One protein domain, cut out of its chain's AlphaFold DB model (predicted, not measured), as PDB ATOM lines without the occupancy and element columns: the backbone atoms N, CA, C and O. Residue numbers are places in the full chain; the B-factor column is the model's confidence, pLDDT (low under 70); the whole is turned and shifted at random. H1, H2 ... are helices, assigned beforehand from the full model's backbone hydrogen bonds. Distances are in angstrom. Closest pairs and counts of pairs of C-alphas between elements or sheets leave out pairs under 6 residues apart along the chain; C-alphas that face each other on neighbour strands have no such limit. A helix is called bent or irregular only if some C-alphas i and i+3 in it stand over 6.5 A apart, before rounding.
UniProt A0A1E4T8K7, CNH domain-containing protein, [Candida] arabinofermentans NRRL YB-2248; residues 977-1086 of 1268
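Overview. This is residues 977 to 1086 of the 1268 residues of the protein "CNH domain-containing protein" of [Candida] arabinofermentans NRRL YB-2248 (UniProt A0A1E4T8K7). Four helices, H1, H4, H5 and H6, form an up-and-down bundle, each running against the one before it in the chain, and H2 and H3 make a loose pair beyond one end of it. Residues 1008 to 1014 stick out from that pair, and a long loop, residues 1047 to 1059, lies toward the other end. The printed part has 110 residues with six named helices, H1 to H6 in order, and no named strand: its class is all helix. It is compact, with a radius of gyration of the C-alphas of 14.3 A, yet elongated, spanning 44 by 28 by 22 A.

Arrangement. Begin at H1, residues 977 to 991, which touches H4, residues 1031 to 1046, at a shallow tilt of 25 degrees, opposite ways; their closest C-alphas, Leu 988 and Val 1033, are 6.2 A apart. H2, residues 994 to 1008, and H3, residues 1017 to 1024, are close but not clearly touching, 7.8 A between their closest C-alphas, Tyr 1007 and Tyr 1020. H5, residues 1060 to 1071, touches H1 with residues 1060 to 1064 alone, closest at C-alphas 978 and 1060, 6.2 A. H5 and H6, residues 1076 to 1085, form a helical hairpin, closest at C-alphas 1065 and 1082, 6.4 A. H6 touches H4 at C-alphas 1041 and 1078, their closest, 5.9 A. Every O i to N i+4 pair is within hydrogen-bond range in H1, H2, H3, H4 and H6; in H5, 6 of 8 are.

Along the chain. Find C-alpha 977 at (98.190, 146.425, 67.642); from there H1 runs 20.9 A. H2 spans 20.8 A, H3 10.6 A and H4 23.3 A. H5, 16.6 A, is irregular: C-alphas 1067 and 1070 are 7.0 A apart. H6 runs 14.2 A to C-alpha 1085 at (100.653, 134.784, 58.398).

Size, cuts and confidence. Look to Pro 1011 and Leu 1055 for the C-alphas farthest apart, 46.9 A. The printed part has no cut, and the link from H4 to H5 is long. Nineteen residues have pLDDT under 70, among them 1022 to 1030.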
ATOM      1  N   THR A 977      98.580 147.849  67.603       73.94
ATOM      2  CA  THR A 977      98.190 146.425  67.642       73.94
ATOM      3  C   THR A 977      99.397 145.490  67.787       73.94
ATOM      4  O   THR A 977      99.293 144.460  68.448       73.94
ATOM      5  N   GLY A 978     100.565 145.870  67.260       74.00
ATOM      6  CA  GLY A 978     101.799 145.103  67.428       74.00
ATOM      7  C   GLY A 978     102.356 145.064  68.850       74.00
ATOM      8  O   GLY A 978     102.807 144.011  69.295       74.00
ATOM      9  N   ASP A 979     102.305 146.179  69.577       77.12
ATOM     10  CA  ASP A 979     102.747 146.227  70.974       77.12
ATOM     11  C   ASP A 979     101.728 145.548  71.906       77.12
ATOM     12  O   ASP A 979     102.136 144.872  72.850       77.12
ATOM     13  N   LEU A 980     100.423 145.607  71.590       79.31
ATOM     14  CA  LEU A 980      99.404 144.809  72.286       79.31
ATOM     15  C   LEU A 980      99.632 143.299  72.102       79.31
ATOM     16  O   LEU A 980      99.569 142.560  73.079       79.31
ATOM     17  N   ILE A 981      99.926 142.831  70.884       77.50
ATOM     18  CA  ILE A 981     100.213 141.408  70.620       77.50
ATOM     19  C   ILE A 981     101.428 140.929  71.423       77.50
ATOM     20  O   ILE A 981     101.375 139.853  72.020       77.50
ATOM     21  N   LEU A 982     102.499 141.729  71.491       78.19
ATOM     22  CA  LEU A 982     103.683 141.385  72.283       78.19
ATOM     23  C   LEU A 982     103.383 141.366  73.792       78.19
ATOM     24  O   LEU A 982     103.780 140.422  74.469       78.19
ATOM     25  N   ALA A 983     102.635 142.343  74.311       76.62
ATOM     26  CA  ALA A 983     102.256 142.385  75.725       76.62
ATOM     27  C   ALA A 983     101.294 141.244  76.122       76.62
ATOM     28  O   ALA A 983     101.455 140.646  77.186       76.62
ATOM     29  N   LEU A 984     100.325 140.897  75.263       77.38
ATOM     30  CA  LEU A 984      99.422 139.756  75.472       77.38
ATOM     31  C   LEU A 984     100.184 138.429  75.449       77.38
ATOM     32  O   LEU A 984      99.918 137.564  76.279       77.38
ATOM     33  N   MET A 985     101.136 138.275  74.525       76.69
ATOM     34  CA  MET A 985     102.022 137.113  74.463       76.69
ATOM     35  C   MET A 985     102.877 136.995  75.730       76.69
ATOM     36  O   MET A 985     102.963 135.908  76.290       76.69
ATOM     37  N   ASP A 986     103.466 138.086  76.221       78.56
ATOM     38  CA  ASP A 986     104.328 138.033  77.407       78.56
ATOM     39  C   ASP A 986     103.529 137.793  78.700       78.56
ATOM     40  O   ASP A 986     103.978 137.032  79.560       78.56
ATOM     41  N   GLN A 987     102.296 138.305  78.808       76.69
ATOM     42  CA  GLN A 987     101.375 137.916  79.883       76.69
ATOM     43  C   GLN A 987     100.932 136.444  79.761       76.69
ATOM     44  O   GLN A 987     100.891 135.736  80.767       76.69
ATOM     45  N   LEU A 988     100.634 135.958  78.547       78.25
ATOM     46  CA  LEU A 988     100.251 134.564  78.293       78.25
ATOM     47  C   LEU A 988     101.382 133.598  78.675       78.25
ATOM     48  O   LEU A 988     101.138 132.644  79.407       78.25
ATOM     49  N   LEU A 989     102.616 133.867  78.237       78.69
ATOM     50  CA  LEU A 989     103.799 133.066  78.563       78.69
ATOM     51  C   LEU A 989     104.084 133.073  80.073       78.69
ATOM     52  O   LEU A 989     104.319 132.013  80.646       78.69
ATOM     53  N   THR A 990     103.967 134.230  80.738       77.38
ATOM     54  CA  THR A 990     104.131 134.348  82.202       77.38
ATOM     55  C   THR A 990     103.097 133.517  82.978       77.38
ATOM     56  O   THR A 990     103.404 132.991  84.045       77.38
ATOM     57  N   LEU A 991     101.880 133.365  82.444       73.19
ATOM     58  CA  LEU A 991     100.811 132.555  83.044       73.19
ATOM     59  C   LEU A 991     100.821 131.077  82.598       73.19
ATOM     60  O   LEU A 991     100.080 130.270  83.156       73.19
ATOM     61  N   THR A 992     101.651 130.694  81.623       74.75
ATOM     62  CA  THR A 992     101.718 129.321  81.084       74.75
ATOM     63  C   THR A 992     102.707 128.472  81.891       74.75
ATOM     64  O   THR A 992     103.753 128.040  81.403       74.75
ATOM     65  N   THR A 993     102.381 128.233  83.162       75.38
ATOM     66  CA  THR A 993     103.160 127.353  84.055       75.38
ATOM     67  C   THR A 993     103.092 125.886  83.574       75.38
ATOM     68  O   THR A 993     102.164 125.534  82.836       75.38
ATOM     69  N   PRO A 994     104.045 124.999  83.932       72.62
ATOM     70  CA  PRO A 994     104.051 123.614  83.437       72.62
ATOM     71  C   PRO A 994     102.781 122.825  83.799       72.62
ATOM     72  O   PRO A 994     102.361 121.958  83.036       72.62
ATOM     73  N   GLU A 995     102.110 123.166  84.900       72.31
ATOM     74  CA  GLU A 995     100.817 122.591  85.284       72.31
ATOM     75  C   GLU A 995      99.731 122.920  84.242       72.31
ATOM     76  O   GLU A 995      99.008 122.031  83.790       72.31
ATOM     77  N   VAL A 996      99.667 124.180  83.789       73.56
ATOM     78  CA  VAL A 996      98.735 124.631  82.738       73.56
ATOM     79  C   VAL A 996      99.046 123.955  81.405       73.56
ATOM     80  O   VAL A 996      98.129 123.551  80.691       73.56
ATOM     81  N   GLN A 997     100.330 123.776  81.084       73.75
ATOM     82  CA  GLN A 997     100.754 123.047  79.886       73.75
ATOM     83  C   GLN A 997     100.245 121.598  79.925       73.75
ATOM     84  O   GLN A 997      99.711 121.117  78.928       73.75
ATOM     85  N   THR A 998     100.312 120.917  81.079       75.50
ATOM     86  CA  THR A 998      99.729 119.571  81.220       75.50
ATOM     87  C   THR A 998      98.197 119.558  81.128       75.50
ATOM     88  O   THR A 998      97.658 118.707  80.424       75.50
ATOM     89  N   GLU A 999      97.487 120.526  81.730       75.75
ATOM     90  CA  GLU A 999      96.014 120.635  81.637       75.75
ATOM     91  C   GLU A 999      95.548 120.852  80.177       75.75
ATOM     92  O   GLU A 999      94.543 120.280  79.744       75.75
ATOM     93  N   LEU A1000      96.308 121.628  79.390       74.56
ATOM     94  CA  LEU A1000      96.059 121.878  77.963       74.56
ATOM     95  C   LEU A1000      96.412 120.679  77.068       74.56
ATOM     96  O   LEU A1000      95.634 120.331  76.177       74.56
ATOM     97  N   LEU A1001      97.541 120.007  77.307       79.56
ATOM     98  CA  LEU A1001      97.925 118.813  76.547       79.56
ATOM     99  C   LEU A1001      96.963 117.640  76.806       79.56
ATOM    100  O   LEU A1001      96.642 116.900  75.879       79.56
ATOM    101  N   ASP A1002      96.426 117.498  78.020       78.50
ATOM    102  CA  ASP A1002      95.397 116.494  78.327       78.50
ATOM    103  C   ASP A1002      93.997 116.884  77.809       78.50
ATOM    104  O   ASP A1002      93.168 116.012  77.544       78.50
ATOM    105  N   LEU A1003      93.715 118.174  77.585       78.31
ATOM    106  CA  LEU A1003      92.555 118.613  76.794       78.31
ATOM    107  C   LEU A1003      92.719 118.247  75.306       78.31
ATOM    108  O   LEU A1003      91.763 117.792  74.679       78.31
ATOM    109  N   LEU A1004      93.927 118.388  74.752       75.88
ATOM    110  CA  LEU A1004      94.233 118.032  73.362       75.88
ATOM    111  C   LEU A1004      94.214 116.515  73.112       75.88
ATOM    112  O   LEU A1004      93.652 116.086  72.106       75.88
ATOM    113  N   LYS A1005      94.707 115.691  74.047       79.38
ATOM    114  CA  LYS A1005      94.550 114.223  73.982       79.38
ATOM    115  C   LYS A1005      93.074 113.818  73.972       79.38
ATOM    116  O   LYS A1005      92.652 113.087  73.082       79.38
ATOM    117  N   ARG A1006      92.258 114.373  74.880       77.00
ATOM    118  CA  ARG A1006      90.800 114.131  74.914       77.00
ATOM    119  C   ARG A1006      90.084 114.570  73.632       77.00
ATOM    120  O   ARG A1006      89.075 113.970  73.275       77.00
ATOM    121  N   TYR A1007      90.596 115.579  72.925       78.75
ATOM    122  CA  TYR A1007      90.122 115.939  71.585       78.75
ATOM    123  C   TYR A1007      90.551 114.914  70.519       78.75
ATOM    124  O   TYR A1007      89.741 114.508  69.685       78.75
ATOM    125  N   GLN A1008      91.802 114.448  70.563       76.19
ATOM    126  CA  GLN A1008      92.334 113.423  69.655       76.19
ATOM    127  C   GLN A1008      91.719 112.025  69.868       76.19
ATOM    128  O   GLN A1008      91.726 111.212  68.947       76.19
ATOM    129  N   GLU A1009      91.126 111.749  71.028       78.38
ATOM    130  CA  GLU A1009      90.359 110.523  71.297       78.38
ATOM    131  C   GLU A1009      88.938 110.545  70.690       78.38
ATOM    132  O   GLU A1009      88.273 109.507  70.639       78.38
ATOM    133  N   LEU A1010      88.456 111.692  70.189       76.75
ATOM    134  CA  LEU A1010      87.119 111.795  69.595       76.75
ATOM    135  C   LEU A1010      87.018 111.063  68.241       76.75
ATOM    136  O   LEU A1010      87.940 111.160  67.416       76.75
ATOM    137  N   PRO A1011      85.875 110.399  67.963       68.31
ATOM    138  CA  PRO A1011      85.624 109.744  66.685       68.31
ATOM    139  C   PRO A1011      85.569 110.752  65.529       68.31
ATOM    140  O   PRO A1011      85.184 111.909  65.690       68.31
ATOM    141  N   ILE A1012      85.953 110.281  64.345       68.81
ATOM    142  CA  ILE A1012      85.983 111.054  63.099       68.81
ATOM    143  C   ILE A1012      84.603 110.960  62.412       68.81
ATOM    144  O   ILE A1012      84.064 109.852  62.344       68.81
ATOM    145  N   PRO A1013      84.044 112.054  61.852       65.31
ATOM    146  CA  PRO A1013      84.588 113.416  61.805       65.31
ATOM    147  C   PRO A1013      84.448 114.168  63.139       65.31
ATOM    148  O   PRO A1013      83.401 114.129  63.785       65.31
ATOM    149  N   ARG A1014      85.508 114.887  63.532       72.88
ATOM    150  CA  ARG A1014      85.548 115.675  64.774       72.88
ATOM    151  C   ARG A1014      84.855 117.029  64.611       72.88
ATOM    152  O   ARG A1014      84.755 117.571  63.513       72.88
ATOM    153  N   LEU A1015      84.407 117.593  65.731       72.44
ATOM    154  CA  LEU A1015      83.967 118.989  65.826       72.44
ATOM    155  C   LEU A1015      85.184 119.930  65.665       72.44
ATOM    156  O   LEU A1015      86.235 119.589  66.209       72.44
ATOM    157  N   PRO A1016      85.069 121.114  65.028       75.62
ATOM    158  CA  PRO A1016      86.165 122.078  64.964       75.62
ATOM    159  C   PRO A1016      86.768 122.410  66.333       75.62
ATOM    160  O   PRO A1016      86.023 122.637  67.294       75.62
ATOM    161  N   LEU A1017      88.100 122.490  66.424       74.94
ATOM    162  CA  LEU A1017      88.811 122.644  67.705       74.94
ATOM    163  C   LEU A1017      88.369 123.900  68.482       74.94
ATOM    164  O   LEU A1017      88.168 123.848  69.694       74.94
ATOM    165  N   THR A1018      88.104 125.003  67.777       69.06
ATOM    166  CA  THR A1018      87.586 126.258  68.355       69.06
ATOM    167  C   THR A1018      86.216 126.094  69.024       69.06
ATOM    168  O   THR A1018      85.959 126.680  70.075       69.06
ATOM    169  N   LYS A1019      85.334 125.257  68.460       70.50
ATOM    170  CA  LYS A1019      84.023 124.937  69.048       70.50
ATOM    171  C   LYS A1019      84.151 123.962  70.219       70.50
ATOM    172  O   LYS A1019      83.392 124.079  71.175       70.50
ATOM    173  N   TYR A1020      85.109 123.035  70.169       74.62
ATOM    174  CA  TYR A1020      85.399 122.127  71.283       74.62
ATOM    175  C   TYR A1020      85.928 122.885  72.510       74.62
ATOM    176  O   TYR A1020      85.389 122.721  73.607       74.62
ATOM    177  N   TYR A1021      86.902 123.784  72.321       75.06
ATOM    178  CA  TYR A1021      87.401 124.662  73.383       75.06
ATOM    179  C   TYR A1021      86.276 125.484  74.019       75.06
ATOM    180  O   TYR A1021      86.153 125.473  75.239       75.06
ATOM    181  N   GLY A1022      85.393 126.108  73.227       65.31
ATOM    182  CA  GLY A1022      84.254 126.874  73.754       65.31
ATOM    183  C   GLY A1022      83.265 126.069  74.617       65.31
ATOM    184  O   GLY A1022      82.599 126.644  75.476       65.31
ATOM    185  N   ILE A1023      83.188 124.744  74.439       69.88
ATOM    186  CA  ILE A1023      82.347 123.851  75.254       69.88
ATOM    187  C   ILE A1023      83.059 123.470  76.564       69.88
ATOM    188  O   ILE A1023      82.469 123.575  77.643       69.88
ATOM    189  N   GLU A1024      84.333 123.074  76.498       67.38
ATOM    190  CA  GLU A1024      85.123 122.677  77.677       67.38
ATOM    191  C   GLU A1024      85.621 123.872  78.521       67.38
ATOM    192  O   GLU A1024      85.950 123.687  79.693       67.38
ATOM    193  N   MET A1025      85.603 125.107  77.996       61.78
ATOM    194  CA  MET A1025      86.050 126.341  78.678       61.78
ATOM    195  C   MET A1025      85.423 126.538  80.070       61.78
ATOM    196  O   MET A1025      86.030 127.131  80.961       61.78
ATOM    197  N   ASN A1026      84.211 126.021  80.289       62.19
ATOM    198  CA  ASN A1026      83.542 126.096  81.587       62.19
ATOM    199  C   ASN A1026      84.158 125.188  82.663       62.19
ATOM    200  O   ASN A1026      84.044 125.524  83.846       62.19
ATOM    201  N   ARG A1027      84.814 124.090  82.264       63.78
ATOM    202  CA  ARG A1027      85.466 123.093  83.133       63.78
ATOM    203  C   ARG A1027      86.944 123.387  83.402       63.78
ATOM    204  O   ARG A1027      87.470 122.887  84.387       63.78
ATOM    205  N   PHE A1028      87.594 124.171  82.541       67.75
ATOM    206  CA  PHE A1028      89.020 124.494  82.640       67.75
ATOM    207  C   PHE A1028      89.330 125.398  83.843       67.75
ATOM    208  O   PHE A1028      88.596 126.360  84.107       67.75
ATOM    209  N   THR A1029      90.427 125.118  84.548       63.12
ATOM    210  CA  THR A1029      90.765 125.790  85.813       63.12
ATOM    211  C   THR A1029      91.260 127.219  85.575       63.12
ATOM    212  O   THR A1029      90.760 128.171  86.178       63.12
ATOM    213  N   GLN A1030      92.196 127.410  84.638       66.88
ATOM    214  CA  GLN A1030      92.834 128.707  84.373       66.88
ATOM    215  C   GLN A1030      92.189 129.491  83.213       66.88
ATOM    216  O   GLN A1030      92.811 129.777  82.189       66.88
ATOM    217  N   LYS A1031      90.927 129.908  83.379       70.00
ATOM    218  CA  LYS A1031      90.130 130.608  82.337       70.00
ATOM    219  C   LYS A1031      90.764 131.903  81.776       70.00
ATOM    220  O   LYS A1031      90.453 132.293  80.647       70.00
ATOM    221  N   LYS A1032      91.687 132.553  82.507       69.56
ATOM    222  CA  LYS A1032      92.459 133.719  82.013       69.56
ATOM    223  C   LYS A1032      93.411 133.328  80.867       69.56
ATOM    224  O   LYS A1032      93.537 134.095  79.923       69.56
ATOM    225  N   VAL A1033      94.010 132.134  80.889       74.62
ATOM    226  CA  VAL A1033      94.964 131.680  79.855       74.62
ATOM    227  C   VAL A1033      94.255 131.448  78.519       74.62
ATOM    228  O   VAL A1033      94.682 131.988  77.501       74.62
ATOM    229  N   LEU A1034      93.120 130.736  78.525       71.94
ATOM    230  CA  LEU A1034      92.342 130.495  77.303       71.94
ATOM    231  C   LEU A1034      91.860 131.812  76.672       71.94
ATOM    232  O   LEU A1034      92.126 132.062  75.499       71.94
ATOM    233  N   SER A1035      91.265 132.709  77.468       72.19
ATOM    234  CA  SER A1035      90.776 134.001  76.956       72.19
ATOM    235  C   SER A1035      91.891 134.951  76.486       72.19
ATOM    236  O   SER A1035      91.657 135.761  75.588       72.19
ATOM    237  N   LEU A1036      93.115 134.840  77.021       73.81
ATOM    238  CA  LEU A1036      94.292 135.512  76.461       73.81
ATOM    239  C   LEU A1036      94.733 134.891  75.132       73.81
ATOM    240  O   LEU A1036      95.046 135.638  74.209       73.81
ATOM    241  N   SER A1037      94.703 133.562  74.995       74.19
ATOM    242  CA  SER A1037      95.021 132.895  73.725       74.19
ATOM    243  C   SER A1037      94.002 133.215  72.616       74.19
ATOM    244  O   SER A1037      94.409 133.487  71.488       74.19
ATOM    245  N   ASP A1038      92.706 133.324  72.940       74.00
ATOM    246  CA  ASP A1038      91.657 133.752  71.999       74.00
ATOM    247  C   ASP A1038      91.818 135.226  71.580       74.00
ATOM    248  O   ASP A1038      91.741 135.550  70.392       74.00
ATOM    249  N   ARG A1039      92.105 136.129  72.535       76.25
ATOM    250  CA  ARG A1039      92.430 137.542  72.245       76.25
ATOM    251  C   ARG A1039      93.669 137.650  71.356       76.25
ATOM    252  O   ARG A1039      93.662 138.412  70.393       76.25
ATOM    253  N   LEU A1040      94.712 136.874  71.649       79.88
ATOM    254  CA  LEU A1040      95.952 136.848  70.875       79.88
ATOM    255  C   LEU A1040      95.719 136.315  69.451       79.88
ATOM    256  O   LEU A1040      96.208 136.927  68.506       79.88
ATOM    257  N   TYR A1041      94.917 135.259  69.274       79.31
ATOM    258  CA  TYR A1041      94.505 134.754  67.956       79.31
ATOM    259  C   TYR A1041      93.748 135.821  67.150       79.31
ATOM    260  O   TYR A1041      94.065 136.041  65.981       79.31
ATOM    261  N   HIS A1042      92.802 136.528  67.777       79.00
ATOM    262  CA  HIS A1042      92.040 137.599  67.132       79.00
ATOM    263  C   HIS A1042      92.930 138.775  66.699       79.00
ATOM    264  O   HIS A1042      92.902 139.173  65.537       79.00
ATOM    265  N   TYR A1043      93.789 139.310  67.576       76.38
ATOM    266  CA  TYR A1043      94.686 140.399  67.168       76.38
ATOM    267  C   TYR A1043      95.744 139.938  66.148       76.38
ATOM    268  O   TYR A1043      96.085 140.707  65.248       76.38
ATOM    269  N   LEU A1044      96.205 138.680  66.204       77.50
ATOM    270  CA  LEU A1044      97.053 138.096  65.158       77.50
ATOM    271  C   LEU A1044      96.320 137.955  63.810       77.50
ATOM    272  O   LEU A1044      96.960 138.132  62.773       77.50
ATOM    273  N   SER A1045      95.004 137.694  63.783       77.50
ATOM    274  CA  SER A1045      94.234 137.633  62.527       77.50
ATOM    275  C   SER A1045      94.158 138.998  61.825       77.50
ATOM    276  O   SER A1045      94.175 139.047  60.593       77.50
ATOM    277  N   LEU A1046      94.211 140.100  62.583       74.31
ATOM    278  CA  LEU A1046      94.110 141.477  62.080       74.31
ATOM    279  C   LEU A1046      95.413 142.077  61.506       74.31
ATOM    280  O   LEU A1046      95.337 143.076  60.792       74.31
ATOM    281  N   ILE A1047      96.598 141.516  61.790       75.75
ATOM    282  CA  ILE A1047      97.888 142.075  61.321       75.75
ATOM    283  C   ILE A1047      98.377 141.486  59.988       75.75
ATOM    284  O   ILE A1047      97.996 140.382  59.595       75.75
ATOM    285  N   ASN A1048      99.283 142.200  59.314       72.06
ATOM    286  CA  ASN A1048      99.972 141.738  58.107       72.06
ATOM    287  C   ASN A1048     101.377 141.197  58.435       72.06
ATOM    288  O   ASN A1048     101.925 141.436  59.511       72.06
ATOM    289  N   LYS A1049     101.979 140.469  57.485       68.81
ATOM    290  CA  LYS A1049     103.305 139.841  57.634       68.81
ATOM    291  C   LYS A1049     104.416 140.850  57.954       68.81
ATOM    292  O   LYS A1049     105.285 140.560  58.769       68.81
ATOM    293  N   ASP A1050     104.341 142.041  57.364       66.56
ATOM    294  CA  ASP A1050     105.321 143.122  57.531       66.56
ATOM    295  C   ASP A1050     105.053 144.036  58.742       66.56
ATOM    296  O   ASP A1050     105.805 144.986  58.973       66.56
ATOM    297  N   THR A1051     103.991 143.789  59.521       74.94
ATOM    298  CA  THR A1051     103.655 144.630  60.677       74.94
ATOM    299  C   THR A1051     104.742 144.517  61.758       74.94
ATOM    300  O   THR A1051     105.161 143.424  62.156       74.94
ATOM    301  N   ARG A1052     105.201 145.673  62.246       74.50
ATOM    302  CA  ARG A1052     106.189 145.804  63.326       74.50
ATOM    303  C   ARG A1052     105.570 146.500  64.533       74.50
ATOM    304  O   ARG A1052     104.640 147.284  64.370       74.50
ATOM    305  N   SER A1053     106.099 146.234  65.723       78.31
ATOM    306  CA  SER A1053     105.792 147.029  66.916       78.31
ATOM    307  C   SER A1053     106.381 148.441  66.818       78.31
ATOM    308  O   SER A1053     107.423 148.640  66.195       78.31
ATOM    309  N   ILE A1054     105.735 149.425  67.439       72.38
ATOM    310  CA  ILE A1054     106.155 150.832  67.424       72.38
ATOM    311  C   ILE A1054     107.224 151.069  68.484       72.38
ATOM    312  O   ILE A1054     108.288 151.599  68.167       72.38
ATOM    313  N   LEU A1055     106.975 150.628  69.723       66.25
ATOM    314  CA  LEU A1055     107.893 150.865  70.844       66.25
ATOM    315  C   LEU A1055     109.222 150.116  70.655       66.25
ATOM    316  O   LEU A1055     110.276 150.596  71.062       66.25
ATOM    317  N   ASN A1056     109.170 148.937  70.024       66.62
ATOM    318  CA  ASN A1056     110.297 148.004  69.927       66.62
ATOM    319  C   ASN A1056     110.829 147.774  68.495       66.62
ATOM    320  O   ASN A1056     111.858 147.119  68.340       66.62
ATOM    321  N   GLN A1057     110.144 148.254  67.449       69.81
ATOM    322  CA  GLN A1057     110.487 148.057  66.023       69.81
ATOM    323  C   GLN A1057     110.672 146.592  65.566       69.81
ATOM    324  O   GLN A1057     111.238 146.332  64.497       69.81
ATOM    325  N   LYS A1058     110.172 145.616  66.335       74.12
ATOM    326  CA  LYS A1058     110.337 144.181  66.055       74.12
ATOM    327  C   LYS A1058     109.286 143.683  65.054       74.12
ATOM    328  O   LYS A1058     108.121 144.059  65.189       74.12
ATOM    329  N   PRO A1059     109.642 142.804  64.095       77.75
ATOM    330  CA  PRO A1059     108.664 142.093  63.272       77.75
ATOM    331  C   PRO A1059     107.844 141.143  64.152       77.75
ATOM    332  O   PRO A1059     108.382 140.201  64.735       77.75
ATOM    333  N   ILE A1060     106.541 141.404  64.274       78.31
ATOM    334  CA  ILE A1060     105.690 140.751  65.284       78.31
ATOM    335  C   ILE A1060     105.549 139.260  64.975       78.31
ATOM    336  O   ILE A1060     105.778 138.422  65.840       78.31
ATOM    337  N   VAL A1061     105.243 138.928  63.717       75.75
ATOM    338  CA  VAL A1061     105.028 137.544  63.263       75.75
ATOM    339  C   VAL A1061     106.285 136.682  63.445       75.75
ATOM    340  O   VAL A1061     106.169 135.489  63.709       75.75
ATOM    341  N   ASP A1062     107.486 137.263  63.358       76.12
ATOM    342  CA  ASP A1062     108.743 136.543  63.586       76.12
ATOM    343  C   ASP A1062     109.119 136.419  65.067       76.12
ATOM    344  O   ASP A1062     109.544 135.342  65.481       76.12
ATOM    345  N   GLU A1063     108.929 137.463  65.882       77.56
ATOM    346  CA  GLU A1063     109.181 137.389  67.330       77.56
ATOM    347  C   GLU A1063     108.173 136.446  68.016       77.56
ATOM    348  O   GLU A1063     108.578 135.604  68.818       77.56
ATOM    349  N   CYS A1064     106.886 136.504  67.650       78.00
ATOM    350  CA  CYS A1064     105.871 135.564  68.131       78.00
ATOM    351  C   CYS A1064     106.176 134.129  67.688       78.00
ATOM    352  O   CYS A1064     106.170 133.231  68.523       78.00
ATOM    353  N   PHE A1065     106.523 133.904  66.414       77.00
ATOM    354  CA  PHE A1065     106.939 132.578  65.937       77.00
ATOM    355  C   PHE A1065     108.169 132.052  66.690       77.00
ATOM    356  O   PHE A1065     108.235 130.869  66.996       77.00
ATOM    357  N   LYS A1066     109.129 132.921  67.028       80.75
ATOM    358  CA  LYS A1066     110.319 132.542  67.795       80.75
ATOM    359  C   LYS A1066     110.000 132.177  69.250       80.75
ATOM    360  O   LYS A1066     110.597 131.234  69.753       80.75
ATOM    361  N   ARG A1067     109.110 132.911  69.932       77.75
ATOM    362  CA  ARG A1067     108.775 132.660  71.352       77.75
ATOM    363  C   ARG A1067     107.717 131.573  71.563       77.75
ATOM    364  O   ARG A1067     107.692 130.973  72.628       77.75
ATOM    365  N   LEU A1068     106.857 131.316  70.575       77.94
ATOM    366  CA  LEU A1068     105.811 130.285  70.642       77.94
ATOM    367  C   LEU A1068     106.229 128.940  70.025       77.94
ATOM    368  O   LEU A1068     105.440 128.003  70.080       77.94
ATOM    369  N   HIS A1069     107.441 128.812  69.471       72.88
ATOM    370  CA  HIS A1069     107.912 127.553  68.873       72.88
ATOM    371  C   HIS A1069     107.951 126.404  69.894       72.88
ATOM    372  O   HIS A1069     107.407 125.335  69.633       72.88
ATOM    373  N   ASP A1070     108.473 126.663  71.097       71.94
ATOM    374  CA  ASP A1070     108.514 125.692  72.203       71.94
ATOM    375  C   ASP A1070     107.108 125.347  72.755       71.94
ATOM    376  O   ASP A1070     106.950 124.416  73.541       71.94
ATOM    377  N   PHE A1071     106.071 126.078  72.323       73.38
ATOM    378  CA  PHE A1071     104.667 125.921  72.718       73.38
ATOM    379  C   PHE A1071     103.748 125.555  71.535       73.38
ATOM    380  O   PHE A1071     102.522 125.613  71.659       73.38
ATOM    381  N   GLU A1072     104.315 125.153  70.392       71.44
ATOM    382  CA  GLU A1072     103.587 124.836  69.154       71.44
ATOM    383  C   GLU A1072     102.614 123.646  69.308       71.44
ATOM    384  O   GLU A1072     101.590 123.585  68.623       71.44
ATOM    385  N   GLU A1073     102.884 122.740  70.254       70.50
ATOM    386  CA  GLU A1073     101.974 121.652  70.650       70.50
ATOM    387  C   GLU A1073     100.921 122.079  71.690       70.50
ATOM    388  O   GLU A1073      99.843 121.494  71.741       70.50
ATOM    389  N   VAL A1074     101.205 123.107  72.500       76.69
ATOM    390  CA  VAL A1074     100.331 123.574  73.596       76.69
ATOM    391  C   VAL A1074      99.254 124.538  73.085       76.69
ATOM    392  O   VAL A1074      98.110 124.477  73.533       76.69
ATOM    393  N   PHE A1075      99.591 125.398  72.115       78.56
ATOM    394  CA  PHE A1075      98.666 126.365  71.508       78.56
ATOM    395  C   PHE A1075      98.526 126.181  69.981       78.56
ATOM    396  O   PHE A1075      98.856 127.091  69.209       78.56
ATOM    397  N   PRO A1076      97.989 125.041  69.505       75.19
ATOM    398  CA  PRO A1076      97.937 124.717  68.077       75.19
ATOM    399  C   PRO A1076      97.210 125.756  67.208       75.19
ATOM    400  O   PRO A1076      97.642 126.020  66.087       75.19
ATOM    401  N   MET A1077      96.154 126.406  67.714       75.56
ATOM    402  CA  MET A1077      95.447 127.463  66.968       75.56
ATOM    403  C   MET A1077      96.307 128.721  66.749       75.56
ATOM    404  O   MET A1077      96.196 129.366  65.704       75.56
ATOM    405  N   LEU A1078      97.199 129.060  67.690       77.19
ATOM    406  CA  LEU A1078      98.155 130.160  67.519       77.19
ATOM    407  C   LEU A1078      99.253 129.781  66.517       77.19
ATOM    408  O   LEU A1078      99.591 130.592  65.656       77.19
ATOM    409  N   ALA A1079      99.749 128.540  66.562       77.31
ATOM    410  CA  ALA A1079     100.698 128.027  65.573       77.31
ATOM    411  C   ALA A1079     100.112 128.048  64.147       77.31
ATOM    412  O   ALA A1079     100.747 128.559  63.226       77.31
ATOM    413  N   VAL A1080      98.867 127.587  63.975       78.81
ATOM    414  CA  VAL A1080      98.102 127.669  62.716       78.81
ATOM    415  C   VAL A1080      98.037 129.107  62.184       78.81
ATOM    416  O   VAL A1080      98.367 129.343  61.020       78.81
ATOM    417  N   MET A1081      97.686 130.083  63.029       78.44
ATOM    418  CA  MET A1081      97.634 131.497  62.634       78.44
ATOM    419  C   MET A1081      99.019 132.043  62.241       78.44
ATOM    420  O   MET A1081      99.142 132.775  61.259       78.44
ATOM    421  N   LEU A1082     100.085 131.659  62.951       77.19
ATOM    422  CA  LEU A1082     101.453 132.088  62.638       77.19
ATOM    423  C   LEU A1082     101.976 131.480  61.324       77.19
ATOM    424  O   LEU A1082     102.555 132.207  60.514       77.19
ATOM    425  N   HIS A1083     101.727 130.193  61.054       78.25
ATOM    426  CA  HIS A1083     102.062 129.566  59.764       78.25
ATOM    427  C   HIS A1083     101.279 130.206  58.608       78.25
ATOM    428  O   HIS A1083     101.866 130.499  57.562       78.25
ATOM    429  N   PHE A1084      99.994 130.518  58.814       79.81
ATOM    430  CA  PHE A1084      99.165 131.250  57.852       79.81
ATOM    431  C   PHE A1084      99.738 132.641  57.543       79.81
ATOM    432  O   PHE A1084      99.980 132.965  56.378       79.81
ATOM    433  N   LYS A1085     100.063 133.442  58.568       76.25
ATOM    434  CA  LYS A1085     100.653 134.784  58.398       76.25
ATOM    435  C   LYS A1085     102.070 134.756  57.817       76.25
ATOM    436  O   LYS A1085     102.478 135.719  57.170       76.25
ATOM    437  N   LYS A1086     102.804 133.645  57.952       75.81
ATOM    438  CA  LYS A1086     104.072 133.410  57.236       75.81
ATOM    439  C   LYS A1086     103.903 132.933  55.790       75.81
ATOM    440  O   LYS A1086     104.909 132.883  55.078       75.81
TER     441      LYS A1086